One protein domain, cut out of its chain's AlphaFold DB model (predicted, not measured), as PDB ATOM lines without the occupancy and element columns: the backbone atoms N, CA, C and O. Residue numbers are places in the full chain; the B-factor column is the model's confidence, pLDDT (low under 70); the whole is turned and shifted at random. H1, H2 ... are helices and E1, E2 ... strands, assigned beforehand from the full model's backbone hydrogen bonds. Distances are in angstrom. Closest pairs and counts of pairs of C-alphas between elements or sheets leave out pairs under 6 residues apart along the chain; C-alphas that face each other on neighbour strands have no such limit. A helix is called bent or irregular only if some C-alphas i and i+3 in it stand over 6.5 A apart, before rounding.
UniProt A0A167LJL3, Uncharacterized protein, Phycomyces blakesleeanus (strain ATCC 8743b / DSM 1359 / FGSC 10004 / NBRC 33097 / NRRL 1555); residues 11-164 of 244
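This is residues 11 to 164 of the 244 residues of an uncharacterized protein of Phycomyces blakesleeanus (strain ATCC 8743b / DSM 1359 / FGSC 10004 / NBRC 33097 / NRRL 1555) (UniProt A0A167LJL3). A small, twisted four-stranded sheet stands between the long helix H7, which packs on one face of it, and a pair of helices, H1 and H2, on the other side, where H2 only grazes the sheet. H8 is beside H7, H3 and H6 are near the two ends of the longest axis, and the unnamed stretch from 106 to 118 loops back from H6 to H7. The printed part has 154 residues with eight named helices and four named strands, in the order H1 H2 H3 E1 H4 E2 E3 H5 H6 H7 E4 H8. The sheet runs E1 E2 E3 E4 and is mixed, and the class is mixed, helices and strands. The whole is compact, with a radius of gyration of the C-alphas of 15.6 A and spans of 42 by 36 by 27 A.

H1 is residues 14 to 26, 19.7 A from its first C-alpha at (-5.706, -17.093, 6.184) to its last. H2, residues 32 to 44, is 17.0 A long and only just irregular: C-alphas 39 and 42 are 6.7 A apart. H3 is residues 46 to 50, E1 residues 53 to 56 and H4 residues 61 to 65. E2, residues 72 to 77, measures 16.4 A, and E3, residues 80 to 85, measures 16.8 A. H5 is residues 88 to 91 and H6 residues 98 to 105, 10.7 A long. H7, residues 119 to 140, is the longest helix at 30.9 A and begins at C-alpha 119, (8.410, -46.462, 24.404). E4 is residues 147 to 149. H8, residues 153 to 163, is 14.8 A long, ends at C-alpha 163, (14.806, -38.140, -0.929), and is irregular: C-alphas 154 and 157 are 7.2 A apart.

E1 and E2 are antiparallel at 168 degrees, with N 55 and O 74 within hydrogen-bond range at 2.8 A. E2 and E3 form a hairpin, antiparallel at 164 degrees, with N 73 and O 84 at 2.8 A. E3 and E4 are parallel at 43 degrees, with N 149 and O 81 at 2.9 A. E3, H5, H6, H7 and E4 make a strand-helix-strand unit, two parallel neighbour strands with helices between them in the chain. H7 is on one face of the sheet, which gives two layers, at a height over the sheet of 8.8 A. It lies over E2 and E3 and only just runs along the strands, at 29.9 degrees to E2 on the local plane; the closest C-alphas of H7 and E2 are those of Leu 132 and Val 72, 6.5 A apart. H7 touches H8 with residues 129 to 133 alone, the same way at a steep tilt of 40 degrees; their closest C-alphas, of Glu 129 and Leu 158, are 7.0 A apart. H8 only grazes the sheet, with residues 155 to 163. H6 and H8 are close but not clearly touching, with the C-alphas of Cys 104 and Val 153 closest at 7.6 A. H5 and H7 are also close but not clearly touching, C-alphas 91 and 121 being closest at 6.8 A. H2 only grazes the sheet, with residues 33 to 37. H1 touches H2 with residues 21 to 25 alone, opposite ways at a steep tilt of 47 degrees, the closest C-alphas being those of Cys 24 and Leu 35, 5.7 A apart. H2 and H3 touch only at the corner, where the C-alphas of Ser 41 and Phe 49 are closest at 5.8 A. H1 and H4 are near each other, with 7 pairs of C-alphas within 10 A. Every O i to N i+4 pair is within hydrogen-bond range in H3, H4, H6 and H7, against 7 of 9 in H1, 7 of 9 in H2 and 5 of 7 in H8; H5 is too short for such a pair.

The two C-alphas farthest apart are those of Asn 47 and Ala 119, at 44.2 A. The printed part has no cut. The link from H6 to H7 is long, with 13 residues. The mean pLDDT of the printed part is 86.0, and it is under 70 at residues 13 to 15, 44 to 46, 107 to 110 and 144.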
ATOM      1  N   GLN A  11      -5.790 -27.501   1.828       81.50
ATOM      2  CA  GLN A  11      -5.259 -26.145   1.745       81.50
ATOM      3  C   GLN A  11      -5.926 -25.277   2.820       81.50
ATOM      4  O   GLN A  11      -7.152 -25.267   2.924       81.50
ATOM      5  N   LEU A  12      -5.124 -24.587   3.631       72.00
ATOM      6  CA  LEU A  12      -5.608 -23.758   4.736       72.00
ATOM      7  C   LEU A  12      -6.025 -22.356   4.276       72.00
ATOM      8  O   LEU A  12      -5.493 -21.818   3.300       72.00
ATOM      9  N   GLU A  13      -6.939 -21.746   5.033       69.38
ATOM     10  CA  GLU A  13      -7.339 -20.346   4.874       69.38
ATOM     11  C   GLU A  13      -6.488 -19.412   5.761       69.38
ATOM     12  O   GLU A  13      -5.835 -19.826   6.719       69.38
ATOM     13  N   ASN A  14      -6.514 -18.103   5.478       64.81
ATOM     14  CA  ASN A  14      -5.706 -17.093   6.184       64.81
ATOM     15  C   ASN A  14      -5.925 -17.044   7.714       64.81
ATOM     16  O   ASN A  14      -5.053 -16.578   8.451       64.81
ATOM     17  N   THR A  15      -7.082 -17.483   8.214       64.31
ATOM     18  CA  THR A  15      -7.401 -17.549   9.651       64.31
ATOM     19  C   THR A  15      -6.530 -18.557  10.405       64.31
ATOM     20  O   THR A  15      -6.164 -18.293  11.553       64.31
ATOM     21  N   ASP A  16      -6.108 -19.643   9.759       76.44
ATOM     22  CA  ASP A  16      -5.264 -20.675  10.370       76.44
ATOM     23  C   ASP A  16      -3.830 -20.204  10.627       76.44
ATOM     24  O   ASP A  16      -3.173 -20.680  11.554       76.44
ATOM     25  N   LEU A  17      -3.353 -19.206   9.877       82.56
ATOM     26  CA  LEU A  17      -2.003 -18.661  10.039       82.56
ATOM     27  C   LEU A  17      -1.803 -17.973  11.390       82.56
ATOM     28  O   LEU A  17      -0.739 -18.096  12.001       82.56
ATOM     29  N   LYS A  18      -2.824 -17.268  11.893       87.12
ATOM     30  CA  LYS A  18      -2.756 -16.611  13.210       87.12
ATOM     31  C   LYS A  18      -2.674 -17.636  14.335       87.12
ATOM     32  O   LYS A  18      -1.874 -17.468  15.254       87.12
ATOM     33  N   LEU A  19      -3.469 -18.702  14.242       90.75
ATOM     34  CA  LEU A  19      -3.464 -19.790  15.218       90.75
ATOM     35  C   LEU A  19      -2.144 -20.568  15.172       90.75
ATOM     36  O   LEU A  19      -1.561 -20.821  16.223       90.75
ATOM     37  N   LEU A  20      -1.604 -20.832  13.979       91.12
ATOM     38  CA  LEU A  20      -0.282 -21.444  13.818       91.12
ATOM     39  C   LEU A  20       0.835 -20.575  14.385       91.12
ATOM     40  O   LEU A  20       1.714 -21.084  15.076       91.12
ATOM     41  N   THR A  21       0.777 -19.263  14.167       91.12
ATOM     42  CA  THR A  21       1.739 -18.322  14.753       91.12
ATOM     43  C   THR A  21       1.675 -18.359  16.281       91.12
ATOM     44  O   THR A  21       2.708 -18.488  16.934       91.12
ATOM     45  N   ALA A  22       0.472 -18.318  16.863       91.38
ATOM     46  CA  ALA A  22       0.281 -18.406  18.312       91.38
ATOM     47  C   ALA A  22       0.780 -19.743  18.887       91.38
ATOM     48  O   ALA A  22       1.487 -19.752  19.896       91.38
ATOM     49  N   TYR A  23       0.485 -20.856  18.210       93.06
ATOM     50  CA  TYR A  23       1.000 -22.177  18.565       93.06
ATOM     51  C   TYR A  23       2.532 -22.201  18.543       93.06
ATOM     52  O   TYR A  23       3.163 -22.682  19.484       93.06
ATOM     53  N   CYS A  24       3.145 -21.624  17.508       91.88
ATOM     54  CA  CYS A  24       4.596 -21.540  17.403       91.88
ATOM     55  C   CYS A  24       5.207 -20.683  18.518       91.88
ATOM     56  O   CYS A  24       6.240 -21.065  19.054       91.88
ATOM     57  N   ILE A  25       4.580 -19.574  18.921       90.75
ATOM     58  CA  ILE A  25       5.051 -18.749  20.051       90.75
ATOM     59  C   ILE A  25       5.100 -19.565  21.349       90.75
ATOM     60  O   ILE A  25       6.088 -19.498  22.077       90.75
ATOM     61  N   GLN A  26       4.057 -20.348  21.631       91.25
ATOM     62  CA  GLN A  26       3.958 -21.139  22.864       91.25
ATOM     63  C   GLN A  26       4.965 -22.294  22.925       91.25
ATOM     64  O   GLN A  26       5.367 -22.699  24.009       91.25
ATOM     65  N   ASN A  27       5.382 -22.801  21.764       90.94
ATOM     66  CA  ASN A  27       6.195 -24.010  21.626       90.94
ATOM     67  C   ASN A  27       7.660 -23.729  21.238       90.94
ATOM     68  O   ASN A  27       8.367 -24.598  20.723       90.94
ATOM     69  N   GLN A  28       8.136 -22.505  21.473       87.50
ATOM     70  CA  GLN A  28       9.561 -22.194  21.371       87.50
ATOM     71  C   GLN A  28      10.378 -22.997  22.404       87.50
ATOM     72  O   GLN A  28       9.888 -23.241  23.505       87.50
ATOM     73  N   PRO A  29      11.647 -23.353  22.117       83.75
ATOM     74  CA  PRO A  29      12.452 -22.932  20.966       83.75
ATOM     75  C   PRO A  29      12.342 -23.837  19.726       83.75
ATOM     76  O   PRO A  29      12.886 -23.473  18.682       83.75
ATOM     77  N   SER A  30      11.670 -24.987  19.810       85.00
ATOM     78  CA  SER A  30      11.579 -25.962  18.709       85.00
ATOM     79  C   SER A  30      11.014 -25.350  17.428       85.00
ATOM     80  O   SER A  30      11.583 -25.483  16.347       85.00
ATOM     81  N   THR A  31       9.970 -24.539  17.578       87.56
ATOM     82  CA  THR A  31       9.256 -23.861  16.488       87.56
ATOM     83  C   THR A  31       9.926 -22.578  15.994       87.56
ATOM     84  O   THR A  31       9.406 -21.942  15.076       87.56
ATOM     85  N   SER A  32      11.061 -22.153  16.563       82.38
ATOM     86  CA  SER A  32      11.624 -20.819  16.304       82.38
ATOM     87  C   SER A  32      11.951 -20.557  14.834       82.38
ATOM     88  O   SER A  32      11.830 -19.421  14.394       82.38
ATOM     89  N   SER A  33      12.333 -21.581  14.060       81.31
ATOM     90  CA  SER A  33      12.583 -21.402  12.622       81.31
ATOM     91  C   SER A  33      11.293 -21.137  11.846       81.31
ATOM     92  O   SER A  33      11.254 -20.212  11.043       81.31
ATOM     93  N   LEU A  34      10.227 -21.902  12.101       87.31
ATOM     94  CA  LEU A  34       8.938 -21.650  11.460       87.31
ATOM     95  C   LEU A  34       8.354 -20.309  11.915       87.31
ATOM     96  O   LEU A  34       7.842 -19.556  11.092       87.31
ATOM     97  N   LEU A  35       8.464 -19.986  13.207       87.38
ATOM     98  CA  LEU A  35       7.988 -18.709  13.724       87.38
ATOM     99  C   LEU A  35       8.743 -17.531  13.106       87.38
ATOM    100  O   LEU A  35       8.109 -16.557  12.712       87.38
ATOM    101  N   GLY A  36      10.074 -17.615  13.022       81.44
ATOM    102  CA  GLY A  36      10.903 -16.593  12.384       81.44
ATOM    103  C   GLY A  36      10.426 -16.319  10.964       81.44
ATOM    104  O   GLY A  36      10.119 -15.176  10.633       81.44
ATOM    105  N   TRP A  37      10.227 -17.379  10.181       83.50
ATOM    106  CA  TRP A  37       9.683 -17.268   8.834       83.50
ATOM    107  C   TRP A  37       8.275 -16.645   8.799       83.50
ATOM    108  O   TRP A  37       8.045 -15.735   8.001       83.50
ATOM    109  N   LEU A  38       7.348 -17.079   9.665       87.06
ATOM    110  CA  LEU A  38       5.973 -16.551   9.735       87.06
ATOM    111  C   LEU A  38       5.924 -15.058  10.092       87.06
ATOM    112  O   LEU A  38       5.058 -14.341   9.597       87.06
ATOM    113  N   LEU A  39       6.833 -14.591  10.951       84.56
ATOM    114  CA  LEU A  39       6.872 -13.200  11.409       84.56
ATOM    115  C   LEU A  39       7.654 -12.281  10.461       84.56
ATOM    116  O   LEU A  39       7.236 -11.142  10.249       84.56
ATOM    117  N   ASN A  40       8.763 -12.759   9.889       76.81
ATOM    118  CA  ASN A  40       9.666 -11.933   9.081       76.81
ATOM    119  C   ASN A  40       9.250 -11.866   7.612       76.81
ATOM    120  O   ASN A  40       9.256 -10.787   7.024       76.81
ATOM    121  N   SER A  41       8.852 -12.991   7.012       77.75
ATOM    122  CA  SER A  41       8.597 -13.070   5.565       77.75
ATOM    123  C   SER A  41       7.528 -12.109   5.042       77.75
ATOM    124  O   SER A  41       7.723 -11.590   3.942       77.75
ATOM    125  N   PRO A  42       6.438 -11.801   5.779       78.12
ATOM    126  CA  PRO A  42       5.486 -10.778   5.350       78.12
ATOM    127  C   PRO A  42       6.113  -9.389   5.165       78.12
ATOM    128  O   PRO A  42       5.579  -8.585   4.407       78.12
ATOM    129  N   GLN A  43       7.218  -9.103   5.862       73.38
ATOM    130  CA  GLN A  43       7.928  -7.826   5.793       73.38
ATOM    131  C   GLN A  43       9.095  -7.891   4.809       73.38
ATOM    132  O   GLN A  43       9.175  -7.050   3.928       73.38
ATOM    133  N   SER A  44       9.968  -8.896   4.928       65.31
ATOM    134  CA  SER A  44      11.225  -8.969   4.169       65.31
ATOM    135  C   SER A  44      11.094  -9.586   2.775       65.31
ATOM    136  O   SER A  44      11.946  -9.389   1.914       65.31
ATOM    137  N   CYS A  45      10.074 -10.419   2.552       67.50
ATOM    138  CA  CYS A  45       9.880 -11.166   1.306       67.50
ATOM    139  C   CYS A  45       8.379 -11.293   0.963       67.50
ATOM    140  O   CYS A  45       7.889 -12.412   0.764       67.50
ATOM    141  N   PRO A  46       7.626 -10.177   0.866       69.69
ATOM    142  CA  PRO A  46       6.162 -10.197   0.802       69.69
ATOM    143  C   PRO A  46       5.623 -11.005  -0.380       69.69
ATOM    144  O   PRO A  46       4.661 -11.749  -0.221       69.69
ATOM    145  N   ASN A  47       6.285 -10.935  -1.540       72.56
ATOM    146  CA  ASN A  47       5.901 -11.700  -2.729       72.56
ATOM    147  C   ASN A  47       6.081 -13.213  -2.550       72.56
ATOM    148  O   ASN A  47       5.383 -13.999  -3.180       72.56
ATOM    149  N   GLU A  48       7.051 -13.655  -1.751       73.06
ATOM    150  CA  GLU A  48       7.247 -15.089  -1.514       73.06
ATOM    151  C   GLU A  48       6.222 -15.605  -0.526       73.06
ATOM    152  O   GLU A  48       5.614 -16.645  -0.753       73.06
ATOM    153  N   PHE A  49       5.989 -14.828   0.530       77.19
ATOM    154  CA  PHE A  49       4.991 -15.150   1.533       77.19
ATOM    155  C   PHE A  49       3.577 -15.170   0.944       77.19
ATOM    156  O   PHE A  49       2.818 -16.094   1.215       77.19
ATOM    157  N   SER A  50       3.227 -14.207   0.084       77.44
ATOM    158  CA  SER A  50       1.910 -14.152  -0.563       77.44
ATOM    159  C   SER A  50       1.659 -15.309  -1.531       77.44
ATOM    160  O   SER A  50       0.510 -15.637  -1.802       77.44
ATOM    161  N   ASN A  51       2.726 -15.902  -2.068       82.50
ATOM    162  CA  ASN A  51       2.659 -17.052  -2.968       82.50
ATOM    163  C   ASN A  51       2.834 -18.388  -2.229       82.50
ATOM    164  O   ASN A  51       2.868 -19.434  -2.877       82.50
ATOM    165  N   ALA A  52       2.973 -18.366  -0.900       86.00
ATOM    166  CA  ALA A  52       3.086 -19.577  -0.110       86.00
ATOM    167  C   ALA A  52       1.735 -20.302  -0.048       86.00
ATOM    168  O   ALA A  52       0.706 -19.695   0.258       86.00
ATOM    169  N   ILE A  53       1.740 -21.609  -0.299       88.19
ATOM    170  CA  ILE A  53       0.549 -22.454  -0.190       88.19
ATOM    171  C   ILE A  53       0.696 -23.340   1.042       88.19
ATOM    172  O   ILE A  53       1.642 -24.117   1.161       88.19
ATOM    173  N   PHE A  54      -0.249 -23.215   1.970       89.19
ATOM    174  CA  PHE A  54      -0.252 -23.953   3.226       89.19
ATOM    175  C   PHE A  54      -1.144 -25.178   3.101       89.19
ATOM    176  O   PHE A  54      -2.361 -25.050   2.979       89.19
ATOM    177  N   TYR A  55      -0.541 -26.356   3.174       90.56
ATOM    178  CA  TYR A  55      -1.239 -27.627   3.244       90.56
ATOM    179  C   TYR A  55      -1.205 -28.183   4.664       90.56
ATOM    180  O   TYR A  55      -0.229 -28.013   5.395       90.56
ATOM    181  N   CYS A  56      -2.263 -28.892   5.033       91.56
ATOM    182  CA  CYS A  56      -2.435 -29.511   6.334       91.56
ATOM    183  C   CYS A  56      -2.947 -30.946   6.189       91.56
ATOM    184  O   CYS A  56      -3.716 -31.255   5.277       91.56
ATOM    185  N   SER A  57      -2.571 -31.814   7.123       93.00
ATOM    186  CA  SER A  57      -3.061 -33.194   7.206       93.00
ATOM    187  C   SER A  57      -4.531 -33.311   7.628       93.00
ATOM    188  O   SER A  57      -5.089 -34.406   7.594       93.00
ATOM    189  N   ALA A  58      -5.156 -32.213   8.064       90.25
ATOM    190  CA  ALA A  58      -6.528 -32.197   8.553       90.25
ATOM    191  C   ALA A  58      -7.249 -30.876   8.226       90.25
ATOM    192  O   ALA A  58      -6.614 -29.820   8.248       90.25
ATOM    193  N   PRO A  59      -8.578 -30.909   8.009       86.38
ATOM    194  CA  PRO A  59      -9.373 -29.708   7.748       86.38
ATOM    195  C   PRO A  59      -9.603 -28.858   9.008       86.38
ATOM    196  O   PRO A  59      -9.862 -27.668   8.905       86.38
ATOM    197  N   ASN A  60      -9.519 -29.457  10.200       88.25
ATOM    198  CA  ASN A  60      -9.569 -28.746  11.478       88.25
ATOM    199  C   ASN A  60      -8.406 -29.213  12.368       88.25
ATOM    200  O   ASN A  60      -8.597 -30.073  13.234       88.25
ATOM    201  N   PRO A  61      -7.185 -28.701  12.135       91.12
ATOM    202  CA  PRO A  61      -5.995 -29.164  12.845       91.12
ATOM    203  C   PRO A  61      -6.059 -28.891  14.352       91.12
ATOM    204  O   PRO A  61      -5.606 -29.705  15.152       91.12
ATOM    205  N   TRP A  62      -6.673 -27.783  14.759       91.88
ATOM    206  CA  TRP A  62      -6.706 -27.345  16.157       91.88
ATOM    207  C   TRP A  62      -7.523 -28.275  17.051       91.88
ATOM    208  O   TRP A  62      -7.123 -28.548  18.183       91.88
ATOM    209  N   ALA A  63      -8.627 -28.824  16.536       91.75
ATOM    210  CA  ALA A  63      -9.417 -29.817  17.261       91.75
ATOM    211  C   ALA A  63      -8.640 -31.122  17.506       91.75
ATOM    212  O   ALA A  63      -8.830 -31.754  18.545       91.75
ATOM    213  N   LEU A  64      -7.772 -31.515  16.567       92.25
ATOM    214  CA  LEU A  64      -6.925 -32.703  16.693       92.25
ATOM    215  C   LEU A  64      -5.789 -32.467  17.690       92.25
ATOM    216  O   LEU A  64      -5.563 -33.292  18.572       92.25
ATOM    217  N   ILE A  65      -5.142 -31.303  17.620       92.56
ATOM    218  CA  ILE A  65      -4.085 -30.908  18.563       92.56
ATOM    219  C   ILE A  65      -4.621 -30.862  19.996       92.56
ATOM    220  O   ILE A  65      -3.973 -31.371  20.904       92.56
ATOM    221  N   ALA A  66      -5.831 -30.333  20.209       91.12
ATOM    222  CA  ALA A  66      -6.477 -30.331  21.525       91.12
ATOM    223  C   ALA A  66      -6.742 -31.746  22.082       91.12
ATOM    224  O   ALA A  66      -6.906 -31.916  23.287       91.12
ATOM    225  N   GLN A  67      -6.775 -32.759  21.213       92.94
ATOM    226  CA  GLN A  67      -6.909 -34.176  21.559       92.94
ATOM    227  C   GLN A  67      -5.556 -34.909  21.562       92.94
ATOM    228  O   GLN A  67      -5.533 -36.138  21.567       92.94
ATOM    229  N   ASN A  68      -4.439 -34.173  21.552       89.56
ATOM    230  CA  ASN A  68      -3.073 -34.696  21.472       89.56
ATOM    231  C   ASN A  68      -2.806 -35.564  20.230       89.56
ATOM    232  O   ASN A  68      -1.974 -36.466  20.273       89.56
ATOM    233  N   GLN A  69      -3.506 -35.306  19.124       93.62
ATOM    234  CA  GLN A  69      -3.260 -35.992  17.858       93.62
ATOM    235  C   GLN A  69      -2.248 -35.229  16.996       93.62
ATOM    236  O   GLN A  69      -2.199 -33.992  16.996       93.62
ATOM    237  N   THR A  70      -1.457 -35.978  16.227       95.25
ATOM    238  CA  THR A  70      -0.449 -35.400  15.337       95.25
ATOM    239  C   THR A  70      -1.091 -34.769  14.102       95.25
ATOM    240  O   THR A  70      -1.929 -35.359  13.421       95.25
ATOM    241  N   VAL A  71      -0.637 -33.561  13.783       95.25
ATOM    242  CA  VAL A  71      -0.972 -32.797  12.583       95.25
ATOM    243  C   VAL A  71       0.321 -32.449  11.858       95.25
ATOM    244  O   VAL A  71       1.326 -32.130  12.491       95.25
ATOM    245  N   VAL A  72       0.297 -32.498  10.530       94.56
ATOM    246  CA  VAL A  72       1.427 -32.115   9.676       94.56
ATOM    247  C   VAL A  72       1.026 -30.928   8.815       94.56
ATOM    248  O   VAL A  72      -0.018 -30.957   8.163       94.56
ATOM    249  N   TRP A  73       1.895 -29.923   8.765       93.25
ATOM    250  CA  TRP A  73       1.833 -28.827   7.810       93.25
ATOM    251  C   TRP A  73       2.959 -28.953   6.793       93.25
ATOM    252  O   TRP A  73       4.125 -29.131   7.154       93.25
ATOM    253  N   LEU A  74       2.593 -28.812   5.523       91.81
ATOM    254  CA  LEU A  74       3.518 -28.676   4.406       91.81
ATOM    255  C   LEU A  74       3.286 -27.301   3.783       91.81
ATOM    256  O   LEU A  74       2.176 -26.998   3.353       91.81
ATOM    257  N   ILE A  75       4.308 -26.454   3.760       90.50
ATOM    258  CA  ILE A  75       4.207 -25.084   3.247       90.50
ATOM    259  C   ILE A  75       5.040 -25.005   1.977       90.50
ATOM    260  O   ILE A  75       6.268 -25.068   2.038       90.50
ATOM    261  N   GLU A  76       4.368 -24.896   0.837       88.06
ATOM    262  CA  GLU A  76       5.002 -24.784  -0.472       88.06
ATOM    263  C   GLU A  76       5.319 -23.327  -0.795       88.06
ATOM    264  O   GLU A  76       4.455 -22.460  -0.678       88.06
ATOM    265  N   ILE A  77       6.546 -23.058  -1.237       84.81
ATOM    266  CA  ILE A  77       6.996 -21.737  -1.673       84.81
ATOM    267  C   ILE A  77       7.887 -21.930  -2.900       84.81
ATOM    268  O   ILE A  77       9.052 -22.295  -2.761       84.81
ATOM    269  N   LYS A  78       7.360 -21.669  -4.103       82.56
ATOM    270  CA  LYS A  78       8.072 -21.897  -5.377       82.56
ATOM    271  C   LYS A  78       8.616 -23.337  -5.471       82.56
ATOM    272  O   LYS A  78       7.845 -24.276  -5.597       82.56
ATOM    273  N   ASP A  79       9.932 -23.502  -5.414       79.31
ATOM    274  CA  ASP A  79      10.686 -24.754  -5.483       79.31
ATOM    275  C   ASP A  79      11.039 -25.319  -4.094       79.31
ATOM    276  O   ASP A  79      11.898 -26.192  -3.962       79.31
ATOM    277  N   ARG A  80      10.407 -24.812  -3.030       83.50
ATOM    278  CA  ARG A  80      10.757 -25.117  -1.638       83.50
ATOM    279  C   ARG A  80       9.568 -25.619  -0.847       83.50
ATOM    280  O   ARG A  80       8.431 -25.208  -1.073       83.50
ATOM    281  N   ILE A  81       9.856 -26.456   0.142       87.62
ATOM    282  CA  ILE A  81       8.885 -26.913   1.131       87.62
ATOM    283  C   ILE A  81       9.414 -26.679   2.540       87.62
ATOM    284  O   ILE A  81      10.558 -27.013   2.859       87.62
ATOM    285  N   ARG A  82       8.565 -26.132   3.406       89.50
ATOM    286  CA  ARG A  82       8.759 -26.188   4.858       89.50
ATOM    287  C   ARG A  82       7.840 -27.251   5.436       89.50
ATOM    288  O   ARG A  82       6.694 -27.384   5.014       89.50
ATOM    289  N   ILE A  83       8.361 -28.003   6.396       91.69
ATOM    290  CA  ILE A  83       7.659 -29.110   7.045       91.69
ATOM    291  C   ILE A  83       7.554 -28.778   8.522       91.69
ATOM    292  O   ILE A  83       8.561 -28.443   9.145       91.69
ATOM    293  N   PHE A  84       6.356 -28.912   9.078       93.44
ATOM    294  CA  PHE A  84       6.143 -28.824  10.513       93.44
ATOM    295  C   PHE A  84       5.206 -29.928  10.980       93.44
ATOM    296  O   PHE A  84       4.186 -30.194  10.348       93.44
ATOM    297  N   VAL A  85       5.552 -30.569  12.090       95.12
ATOM    298  CA  VAL A  85       4.772 -31.656  12.681       95.12
ATOM    299  C   VAL A  85       4.418 -31.256  14.107       95.12
ATOM    300  O   VAL A  85       5.302 -30.900  14.880       95.12
ATOM    301  N   SER A  86       3.138 -31.302  14.481       95.38
ATOM    302  CA  SER A  86       2.668 -30.774  15.773       95.38
ATOM    303  C   SER A  86       3.285 -31.469  16.988       95.38
ATOM    304  O   SER A  86       3.366 -30.845  18.043       95.38
ATOM    305  N   SER A  87       3.735 -32.720  16.842       95.94
ATOM    306  CA  SER A  87       4.415 -33.499  17.884       95.94
ATOM    307  C   SER A  87       5.884 -33.108  18.088       95.94
ATOM    308  O   SER A  87       6.464 -33.459  19.115       95.94
ATOM    309  N   GLU A  88       6.486 -32.365  17.153       94.50
ATOM    310  CA  GLU A  88       7.895 -31.959  17.197       94.50
ATOM    311  C   GLU A  88       8.280 -31.227  18.492       94.50
ATOM    312  O   GLU A  88       9.252 -31.650  19.114       94.50
ATOM    313  N   PRO A  89       7.537 -30.209  18.978       93.62
ATOM    314  CA  PRO A  89       7.952 -29.472  20.172       93.62
ATOM    315  C   PRO A  89       8.005 -30.318  21.443       93.62
ATOM    316  O   PRO A  89       8.796 -30.029  22.339       93.62
ATOM    317  N   PHE A  90       7.158 -31.345  21.528       94.62
ATOM    318  CA  PHE A  90       7.181 -32.301  22.628       94.62
ATOM    319  C   PHE A  90       8.354 -33.273  22.469       94.62
ATOM    320  O   PHE A  90       9.168 -33.404  23.379       94.62
ATOM    321  N   LEU A  91       8.487 -33.896  21.292       94.81
ATOM    322  CA  LEU A  91       9.537 -34.879  21.010       94.81
ATOM    323  C   LEU A  91      10.951 -34.290  21.121       94.81
ATOM    324  O   LEU A  91      11.847 -34.972  21.609       94.81
ATOM    325  N   ASP A  92      11.160 -33.028  20.748       90.69
ATOM    326  CA  ASP A  92      12.450 -32.333  20.885       90.69
ATOM    327  C   ASP A  92      12.935 -32.224  22.345       90.69
ATOM    328  O   ASP A  92      14.126 -32.023  22.589       90.69
ATOM    329  N   GLN A  93      12.031 -32.338  23.322       90.31
ATOM    330  CA  GLN A  93      12.348 -32.280  24.754       90.31
ATOM    331  C   GLN A  93      12.540 -33.674  25.368       90.31
ATOM    332  O   GLN A  93      12.967 -33.798  26.519       90.31
ATOM    333  N   CYS A  94      12.223 -34.730  24.617       93.94
ATOM    334  CA  CYS A  94      12.283 -36.103  25.087       93.94
ATOM    335  C   CYS A  94      13.715 -36.668  24.990       93.94
ATOM    336  O   CYS A  94      14.407 -36.443  23.996       93.94
ATOM    337  N   PRO A  95      14.163 -37.480  25.967       93.81
ATOM    338  CA  PRO A  95      15.463 -38.145  25.896       93.81
ATOM    339  C   PRO A  95      15.589 -39.084  24.685       93.81
ATOM    340  O   PRO A  95      14.767 -39.990  24.490       93.81
ATOM    341  N   THR A  96      16.651 -38.895  23.901       92.88
ATOM    342  CA  THR A  96      17.000 -39.727  22.742       92.88
ATOM    343  C   THR A  96      18.016 -40.806  23.103       92.88
ATOM    344  O   THR A  96      18.698 -40.728  24.125       92.88
ATOM    345  N   THR A  97      18.100 -41.856  22.286       92.00
ATOM    346  CA  THR A  97      19.092 -42.922  22.483       92.00
ATOM    347  C   THR A  97      20.483 -42.486  22.020       92.00
ATOM    348  O   THR A  97      20.618 -41.686  21.094       92.00
ATOM    349  N   ASP A  98      21.538 -43.087  22.579       89.69
ATOM    350  CA  ASP A  98      22.916 -42.850  22.121       89.69
ATOM    351  C   ASP A  98      23.099 -43.156  20.626       89.69
ATOM    352  O   ASP A  98      23.889 -42.510  19.939       89.69
ATOM    353  N   LEU A  99      22.354 -44.136  20.101       87.25
ATOM    354  CA  LEU A  99      22.362 -44.463  18.677       87.25
ATOM    355  C   LEU A  99      21.786 -43.316  17.836       87.25
ATOM    356  O   LEU A  99      22.339 -42.995  16.786       87.25
ATOM    357  N   ALA A 100      20.703 -42.686  18.294       86.75
ATOM    358  CA  ALA A 100      20.116 -41.531  17.626       86.75
ATOM    359  C   ALA A 100      21.065 -40.325  17.641       86.75
ATOM    360  O   ALA A 100      21.191 -39.635  16.630       86.75
ATOM    361  N   VAL A 101      21.777 -40.105  18.750       84.44
ATOM    362  CA  VAL A 101      22.814 -39.064  18.839       84.44
ATOM    363  C   VAL A 101      23.927 -39.333  17.826       84.44
ATOM    364  O   VAL A 101      24.230 -38.457  17.016       84.44
ATOM    365  N   LYS A 102      24.463 -40.560  17.790       82.62
ATOM    366  CA  LYS A 102      25.495 -40.958  16.819       82.62
ATOM    367  C   LYS A 102      25.034 -40.786  15.376       82.62
ATOM    368  O   LYS A 102      25.785 -40.262  14.568       82.62
ATOM    369  N   TYR A 103      23.793 -41.154  15.061       80.25
ATOM    370  CA  TYR A 103      23.222 -40.963  13.726       80.25
ATOM    371  C   TYR A 103      23.188 -39.487  13.291       80.25
ATOM    372  O   TYR A 103      23.359 -39.168  12.113       80.25
ATOM    373  N   CYS A 104      22.946 -38.564  14.223       74.12
ATOM    374  CA  CYS A 104      22.961 -37.131  13.931       74.12
ATOM    375  C   CYS A 104      24.380 -36.598  13.656       74.12
ATOM    376  O   CYS A 104      24.531 -35.660  12.865       74.12
ATOM    377  N   GLU A 105      25.398 -37.188  14.287       75.38
ATOM    378  CA  GLU A 105      26.815 -36.830  14.127       75.38
ATOM    379  C   GLU A 105      27.463 -37.479  12.898       75.38
ATOM    380  O   GLU A 105      28.269 -36.837  12.225       75.38
ATOM    381  N   ASP A 106      27.087 -38.721  12.593       74.94
ATOM    382  CA  ASP A 106      27.538 -39.487  11.437       74.94
ATOM    383  C   ASP A 106      26.402 -40.378  10.900       74.94
ATOM    384  O   ASP A 106      26.132 -41.463  11.425       74.94
ATOM    385  N   PRO A 107      25.724 -39.950   9.833       64.06
ATOM    386  CA  PRO A 107      24.609 -40.681   9.266       64.06
ATOM    387  C   PRO A 107      24.965 -41.699   8.195       64.06
ATOM    388  O   PRO A 107      24.047 -42.298   7.635       64.06
ATOM    389  N   GLU A 108      26.253 -41.932   7.934       68.00
ATOM    390  CA  GLU A 108      26.668 -43.206   7.335       68.00
ATOM    391  C   GLU A 108      26.363 -44.366   8.302       68.00
ATOM    392  O   GLU A 108      26.164 -45.513   7.891       68.00
ATOM    393  N   THR A 109      26.214 -44.069   9.598       64.69
ATOM    394  CA  THR A 109      25.614 -44.994  10.557       64.69
ATOM    395  C   THR A 109      24.152 -45.237  10.179       64.69
ATOM    396  O   THR A 109      23.348 -44.316  10.112       64.69
ATOM    397  N   SER A 110      23.750 -46.489   9.969       68.31
ATOM    398  CA  SER A 110      22.331 -46.820   9.804       68.31
ATOM    399  C   SER A 110      21.613 -46.705  11.156       68.31
ATOM    400  O   SER A 110      21.993 -47.383  12.114       68.31
ATOM    401  N   LEU A 111      20.561 -45.879  11.261       75.62
ATOM    402  CA  LEU A 111      19.698 -45.837  12.452       75.62
ATOM    403  C   LEU A 111      18.829 -47.108  12.515       75.62
ATOM    404  O   LEU A 111      17.657 -47.091  12.147       75.62
ATOM    405  N   GLN A 112      19.406 -48.225  12.965       76.44
ATOM    406  CA  GLN A 112      18.719 -49.520  13.116       76.44
ATOM    407  C   GLN A 112      18.129 -49.730  14.519       76.44
ATOM    408  O   GLN A 112      18.093 -50.845  15.033       76.44
ATOM    409  N   GLY A 113      17.662 -48.660  15.162       85.00
ATOM    410  CA  GLY A 113      17.128 -48.719  16.519       85.00
ATOM    411  C   GLY A 113      16.172 -47.573  16.837       85.00
ATOM    412  O   GLY A 113      15.897 -46.735  15.973       85.00
ATOM    413  N   PRO A 114      15.627 -47.546  18.064       91.25
ATOM    414  CA  PRO A 114      14.718 -46.491  18.485       91.25
ATOM    415  C   PRO A 114      15.435 -45.139  18.559       91.25
ATOM    416  O   PRO A 114      16.590 -45.044  18.978       91.25
ATOM    417  N   MET A 115      14.722 -44.087  18.167       91.69
ATOM    418  CA  MET A 115      15.145 -42.698  18.313       91.69
ATOM    419  C   MET A 115      15.050 -42.228  19.770       91.69
ATOM    420  O   MET A 115      15.932 -41.513  20.239       91.69
ATOM    421  N   PHE A 116      14.014 -42.664  20.492       95.44
ATOM    422  CA  PHE A 116      13.716 -42.236  21.860       95.44
ATOM    423  C   PHE A 116      13.870 -43.374  22.869       95.44
ATOM    424  O   PHE A 116      13.633 -44.537  22.545       95.44
ATOM    425  N   ILE A 117      14.263 -43.030  24.100       96.06
ATOM    426  CA  ILE A 117      14.454 -44.007  25.186       96.06
ATOM    427  C   ILE A 117      13.108 -44.581  25.652       96.06
ATOM    428  O   ILE A 117      12.982 -45.787  25.855       96.06
ATOM    429  N   ALA A 118      12.102 -43.719  25.831       97.56
ATOM    430  CA  ALA A 118      10.786 -44.128  26.307       97.56
ATOM    431  C   ALA A 118       9.912 -44.659  25.157       97.56
ATOM    432  O   ALA A 118       9.904 -44.111  24.050       97.56
ATOM    433  N   ALA A 119       9.179 -45.744  25.420       97.25
ATOM    434  CA  ALA A 119       8.410 -46.462  24.404       97.25
ATOM    435  C   ALA A 119       7.223 -45.651  23.855       97.25
ATOM    436  O   ALA A 119       6.903 -45.753  22.674       97.25
ATOM    437  N   ASP A 120       6.595 -44.831  24.692       97.50
ATOM    438  CA  ASP A 120       5.515 -43.912  24.330       97.50
ATOM    439  C   ASP A 120       6.000 -42.789  23.402       97.50
ATOM    440  O   ASP A 120       5.395 -42.552  22.357       97.50
ATOM    441  N   HIS A 121       7.144 -42.167  23.703       97.31
ATOM    442  CA  HIS A 121       7.781 -41.183  22.819       97.31
ATOM    443  C   HIS A 121       8.169 -41.816  21.478       97.31
ATOM    444  O   HIS A 121       7.955 -41.235  20.412       97.31
ATOM    445  N   GLN A 122       8.701 -43.040  21.514       96.88
ATOM    446  CA  GLN A 122       9.045 -43.788  20.311       96.88
ATOM    447  C   GLN A 122       7.807 -44.137  19.469       96.88
ATOM    448  O   GLN A 122       7.884 -44.100  18.238       96.88
ATOM    449  N   ALA A 123       6.683 -44.467  20.108       97.12
ATOM    450  CA  ALA A 123       5.417 -44.734  19.435       97.12
ATOM    451  C   ALA A 123       4.864 -43.468  18.763       97.12
ATOM    452  O   ALA A 123       4.585 -43.503  17.564       97.12
ATOM    453  N   LEU A 124       4.818 -42.341  19.484       97.31
ATOM    454  CA  LEU A 124       4.404 -41.042  18.938       97.31
ATOM    455  C   LEU A 124       5.293 -40.608  17.766       97.31
ATOM    456  O   LEU A 124       4.793 -40.128  16.746       97.31
ATOM    457  N   TYR A 125       6.608 -40.806  17.880       96.56
ATOM    458  CA  TYR A 125       7.541 -40.552  16.785       96.56
ATOM    459  C   TYR A 125       7.200 -41.383  15.548       96.56
ATOM    460  O   TYR A 125       7.150 -40.835  14.453       96.56
ATOM    461  N   LYS A 126       6.931 -42.686  15.700       96.25
ATOM    462  CA  LYS A 126       6.602 -43.564  14.566       96.25
ATOM    463  C   LYS A 126       5.257 -43.244  13.935       96.25
ATOM    464  O   LYS A 126       5.147 -43.280  12.715       96.25
ATOM    465  N   GLU A 127       4.256 -42.899  14.736       96.19
ATOM    466  CA  GLU A 127       2.977 -42.399  14.229       96.19
ATOM    467  C   GLU A 127       3.178 -41.128  13.392       96.19
ATOM    468  O   GLU A 127       2.723 -41.048  12.250       96.19
ATOM    469  N   SER A 128       3.938 -40.175  13.933       96.88
ATOM    470  CA  SER A 128       4.246 -38.901  13.281       96.88
ATOM    471  C   SER A 128       5.077 -39.083  12.004       96.88
ATOM    472  O   SER A 128       4.772 -38.473  10.981       96.88
ATOM    473  N   GLU A 129       6.086 -39.961  12.041       95.50
ATOM    474  CA  GLU A 129       6.924 -40.334  10.895       95.50
ATOM    475  C   GLU A 129       6.069 -40.945   9.778       95.50
ATOM    476  O   GLU A 129       6.197 -40.545   8.624       95.50
ATOM    477  N   ASN A 130       5.164 -41.867  10.117       95.56
ATOM    478  CA  ASN A 130       4.293 -42.527   9.146       95.56
ATOM    479  C   ASN A 130       3.319 -41.549   8.480       95.56
ATOM    480  O   ASN A 130       3.143 -41.606   7.262       95.56
ATOM    481  N   LEU A 131       2.697 -40.658   9.258       95.56
ATOM    482  CA  LEU A 131       1.812 -39.624   8.722       95.56
ATOM    483  C   LEU A 131       2.580 -38.688   7.782       95.56
ATOM    484  O   LEU A 131       2.160 -38.463   6.648       95.56
ATOM    485  N   LEU A 132       3.734 -38.185   8.225       95.56
ATOM    486  CA  LEU A 132       4.578 -37.314   7.412       95.56
ATOM    487  C   LEU A 132       5.043 -38.016   6.125       95.56
ATOM    488  O   LEU A 132       4.986 -37.418   5.054       95.56
ATOM    489  N   GLU A 133       5.458 -39.283   6.200       94.12
ATOM    490  CA  GLU A 133       5.894 -40.067   5.040       94.12
ATOM    491  C   GLU A 133       4.800 -40.178   3.975       94.12
ATOM    492  O   GLU A 133       5.070 -39.986   2.787       94.12
ATOM    493  N   GLN A 134       3.571 -40.486   4.390       93.12
ATOM    494  CA  GLN A 134       2.435 -40.618   3.477       93.12
ATOM    495  C   GLN A 134       2.142 -39.294   2.771       93.12
ATOM    496  O   GLN A 134       2.051 -39.259   1.544       93.12
ATOM    497  N   LEU A 135       2.076 -38.202   3.533       92.25
ATOM    498  CA  LEU A 135       1.794 -36.876   2.990       92.25
ATOM    499  C   LEU A 135       2.904 -36.393   2.059       92.25
ATOM    500  O   LEU A 135       2.602 -35.848   1.003       92.25
ATOM    501  N   LEU A 136       4.174 -36.628   2.405       91.19
ATOM    502  CA  LEU A 136       5.300 -36.286   1.538       91.19
ATOM    503  C   LEU A 136       5.266 -37.081   0.235       91.19
ATOM    504  O   LEU A 136       5.473 -36.493  -0.818       91.19
ATOM    505  N   LYS A 137       4.971 -38.386   0.263       90.06
ATOM    506  CA  LYS A 137       4.843 -39.173  -0.976       90.06
ATOM    507  C   LYS A 137       3.770 -38.588  -1.888       90.06
ATOM    508  O   LYS A 137       4.078 -38.281  -3.034       90.06
ATOM    509  N   THR A 138       2.571 -38.343  -1.360       88.06
ATOM    510  CA  THR A 138       1.470 -37.742  -2.128       88.06
ATOM    511  C   THR A 138       1.810 -36.339  -2.629       88.06
ATOM    512  O   THR A 138       1.550 -36.015  -3.783       88.06
ATOM    513  N   PHE A 139       2.439 -35.508  -1.797       87.31
ATOM    514  CA  PHE A 139       2.841 -34.154  -2.179       87.31
ATOM    515  C   PHE A 139       3.873 -34.145  -3.318       87.31
ATOM    516  O   PHE A 139       3.844 -33.275  -4.190       87.31
ATOM    517  N   MET A 140       4.777 -35.126  -3.325       85.50
ATOM    518  CA  MET A 140       5.915 -35.192  -4.244       85.50
ATOM    519  C   MET A 140       5.610 -35.909  -5.564       85.50
ATOM    520  O   MET A 140       6.395 -35.765  -6.497       85.50
ATOM    521  N   GLU A 141       4.488 -36.632  -5.685       84.50
ATOM    522  CA  GLU A 141       4.116 -37.418  -6.883       84.50
ATOM    523  C   GLU A 141       4.230 -36.633  -8.203       84.50
ATOM    524  O   GLU A 141       4.577 -37.206  -9.233       84.50
ATOM    525  N   ASN A 142       3.994 -35.317  -8.171       75.75
ATOM    526  CA  ASN A 142       4.008 -34.448  -9.352       75.75
ATOM    527  C   ASN A 142       5.116 -33.380  -9.330       75.75
ATOM    528  O   ASN A 142       5.063 -32.413 -10.094       75.75
ATOM    529  N   LYS A 143       6.111 -33.511  -8.449       78.81
ATOM    530  CA  LYS A 143       7.153 -32.498  -8.242       78.81
ATOM    531  C   LYS A 143       8.506 -33.043  -8.698       78.81
ATOM    532  O   LYS A 143       8.889 -34.147  -8.328       78.81
ATOM    533  N   LYS A 144       9.227 -32.276  -9.525       68.94
ATOM    534  CA  LYS A 144      10.514 -32.711 -10.102       68.94
ATOM    535  C   LYS A 144      11.675 -32.563  -9.122       68.94
ATOM    536  O   LYS A 144      12.453 -33.494  -8.970       68.94
ATOM    537  N   GLU A 145      11.759 -31.418  -8.456       71.62
ATOM    538  CA  GLU A 145      12.777 -31.109  -7.451       71.62
ATOM    539  C   GLU A 145      12.157 -30.182  -6.407       71.62
ATOM    540  O   GLU A 145      11.404 -29.274  -6.764       71.62
ATOM    541  N   ILE A 146      12.433 -30.438  -5.126       74.00
ATOM    542  CA  ILE A 146      12.014 -29.571  -4.024       74.00
ATOM    543  C   ILE A 146      13.150 -29.450  -3.013       74.00
ATOM    544  O   ILE A 146      13.742 -30.447  -2.596       74.00
ATOM    545  N   LEU A 147      13.407 -28.222  -2.573       79.19
ATOM    546  CA  LEU A 147      14.316 -27.913  -1.476       79.19
ATOM    547  C   LEU A 147      13.567 -27.948  -0.137       79.19
ATOM    548  O   LEU A 147      12.635 -27.174   0.087       79.19
ATOM    549  N   VAL A 148      13.990 -28.817   0.783       79.88
ATOM    550  CA  VAL A 148      13.424 -28.884   2.141       79.88
ATOM    551  C   VAL A 148      14.099 -27.846   3.039       79.88
ATOM    552  O   VAL A 148      15.313 -27.875   3.227       79.88
ATOM    553  N   HIS A 149      13.310 -26.945   3.624       75.88
ATOM    554  CA  HIS A 149      13.781 -25.853   4.477       75.88
ATOM    555  C   HIS A 149      13.247 -25.960   5.907       75.88
ATOM    556  O   HIS A 149      12.068 -26.228   6.131       75.88
ATOM    557  N   GLY A 150      14.116 -25.681   6.884       71.25
ATOM    558  CA  GLY A 150      13.727 -25.482   8.285       71.25
ATOM    559  C   GLY A 150      13.169 -26.715   9.005       71.25
ATOM    560  O   GLY A 150      12.547 -26.553  10.050       71.25
ATOM    561  N   CYS A 151      13.372 -27.923   8.475       78.25
ATOM    562  CA  CYS A 151      12.864 -29.150   9.084       78.25
ATOM    563  C   CYS A 151      13.695 -29.559  10.315       78.25
ATOM    564  O   CYS A 151      14.924 -29.433  10.303       78.25
ATOM    565  N   SER A 152      13.039 -30.056  11.370       83.50
ATOM    566  CA  SER A 152      13.737 -30.566  12.554       83.50
ATOM    567  C   SER A 152      14.599 -31.791  12.245       83.50
ATOM    568  O   SER A 152      14.297 -32.620  11.378       83.50
ATOM    569  N   VAL A 153      15.690 -31.921  13.000       81.50
ATOM    570  CA  VAL A 153      16.652 -33.017  12.865       81.50
ATOM    571  C   VAL A 153      16.007 -34.380  13.127       81.50
ATOM    572  O   VAL A 153      16.399 -35.356  12.488       81.50
ATOM    573  N   ILE A 154      14.969 -34.446  13.968       88.19
ATOM    574  CA  ILE A 154      14.262 -35.698  14.289       88.19
ATOM    575  C   ILE A 154      13.604 -36.331  13.048       88.19
ATOM    576  O   ILE A 154      13.456 -37.551  12.966       88.19
ATOM    577  N   TRP A 155      13.291 -35.529  12.025       89.56
ATOM    578  CA  TRP A 155      12.723 -35.996  10.755       89.56
ATOM    579  C   TRP A 155      13.787 -36.342   9.704       89.56
ATOM    580  O   TRP A 155      13.467 -36.912   8.660       89.56
ATOM    581  N   SER A 156      15.068 -36.063   9.969       84.56
ATOM    582  CA  SER A 156      16.167 -36.322   9.028       84.56
ATOM    583  C   SER A 156      16.266 -37.780   8.560       84.56
ATOM    584  O   SER A 156      16.507 -37.976   7.367       84.56
ATOM    585  N   PRO A 157      16.079 -38.817   9.408       86.19
ATOM    586  CA  PRO A 157      16.085 -40.202   8.933       86.19
ATOM    587  C   PRO A 157      15.035 -40.467   7.851       86.19
ATOM    588  O   PRO A 157      15.350 -41.071   6.826       86.19
ATOM    589  N   LEU A 158      13.812 -39.965   8.045       88.81
ATOM    590  CA  LEU A 158      12.737 -40.094   7.068       88.81
ATOM    591  C   LEU A 158      13.087 -39.366   5.768       88.81
ATOM    592  O   LEU A 158      13.014 -39.958   4.692       88.81
ATOM    593  N   LEU A 159      13.505 -38.102   5.858       87.25
ATOM    594  CA  LEU A 159      13.817 -37.288   4.682       87.25
ATOM    595  C   LEU A 159      14.967 -37.876   3.862       87.25
ATOM    596  O   LEU A 159      14.885 -37.924   2.637       87.25
ATOM    597  N   ARG A 160      16.018 -38.387   4.513       82.50
ATOM    598  CA  ARG A 160      17.118 -39.068   3.814       82.50
ATOM    599  C   ARG A 160      16.663 -40.358   3.152       82.50
ATOM    600  O   ARG A 160      17.048 -40.608   2.014       82.50
ATOM    601  N   ARG A 161      15.816 -41.149   3.821       85.81
ATOM    602  CA  ARG A 161      15.241 -42.375   3.248       85.81
ATOM    603  C   ARG A 161      14.401 -42.076   2.004       85.81
ATOM    604  O   ARG A 161      14.541 -42.777   1.007       85.81
ATOM    605  N   LEU A 162      13.555 -41.046   2.053       86.56
ATOM    606  CA  LEU A 162      12.660 -40.691   0.947       86.56
ATOM    607  C   LEU A 162      13.380 -40.011  -0.218       86.56
ATOM    608  O   LEU A 162      13.152 -40.369  -1.370       86.56
ATOM    609  N   PHE A 163      14.243 -39.044   0.076       82.88
ATOM    610  CA  PHE A 163      14.806 -38.140  -0.929       82.88
ATOM    611  C   PHE A 163      16.269 -38.420  -1.265       82.88
ATOM    612  O   PHE A 163      16.836 -37.733  -2.109       82.88
ATOM    613  N   LYS A 164      16.895 -39.414  -0.620       78.38
ATOM    614  CA  LYS A 164      18.319 -39.751  -0.794       78.38
ATOM    615  C   LYS A 164      19.234 -38.529  -0.625       78.38
ATOM    616  O   LYS A 164      20.228 -38.387  -1.330       78.38
TER     617      LYS A 164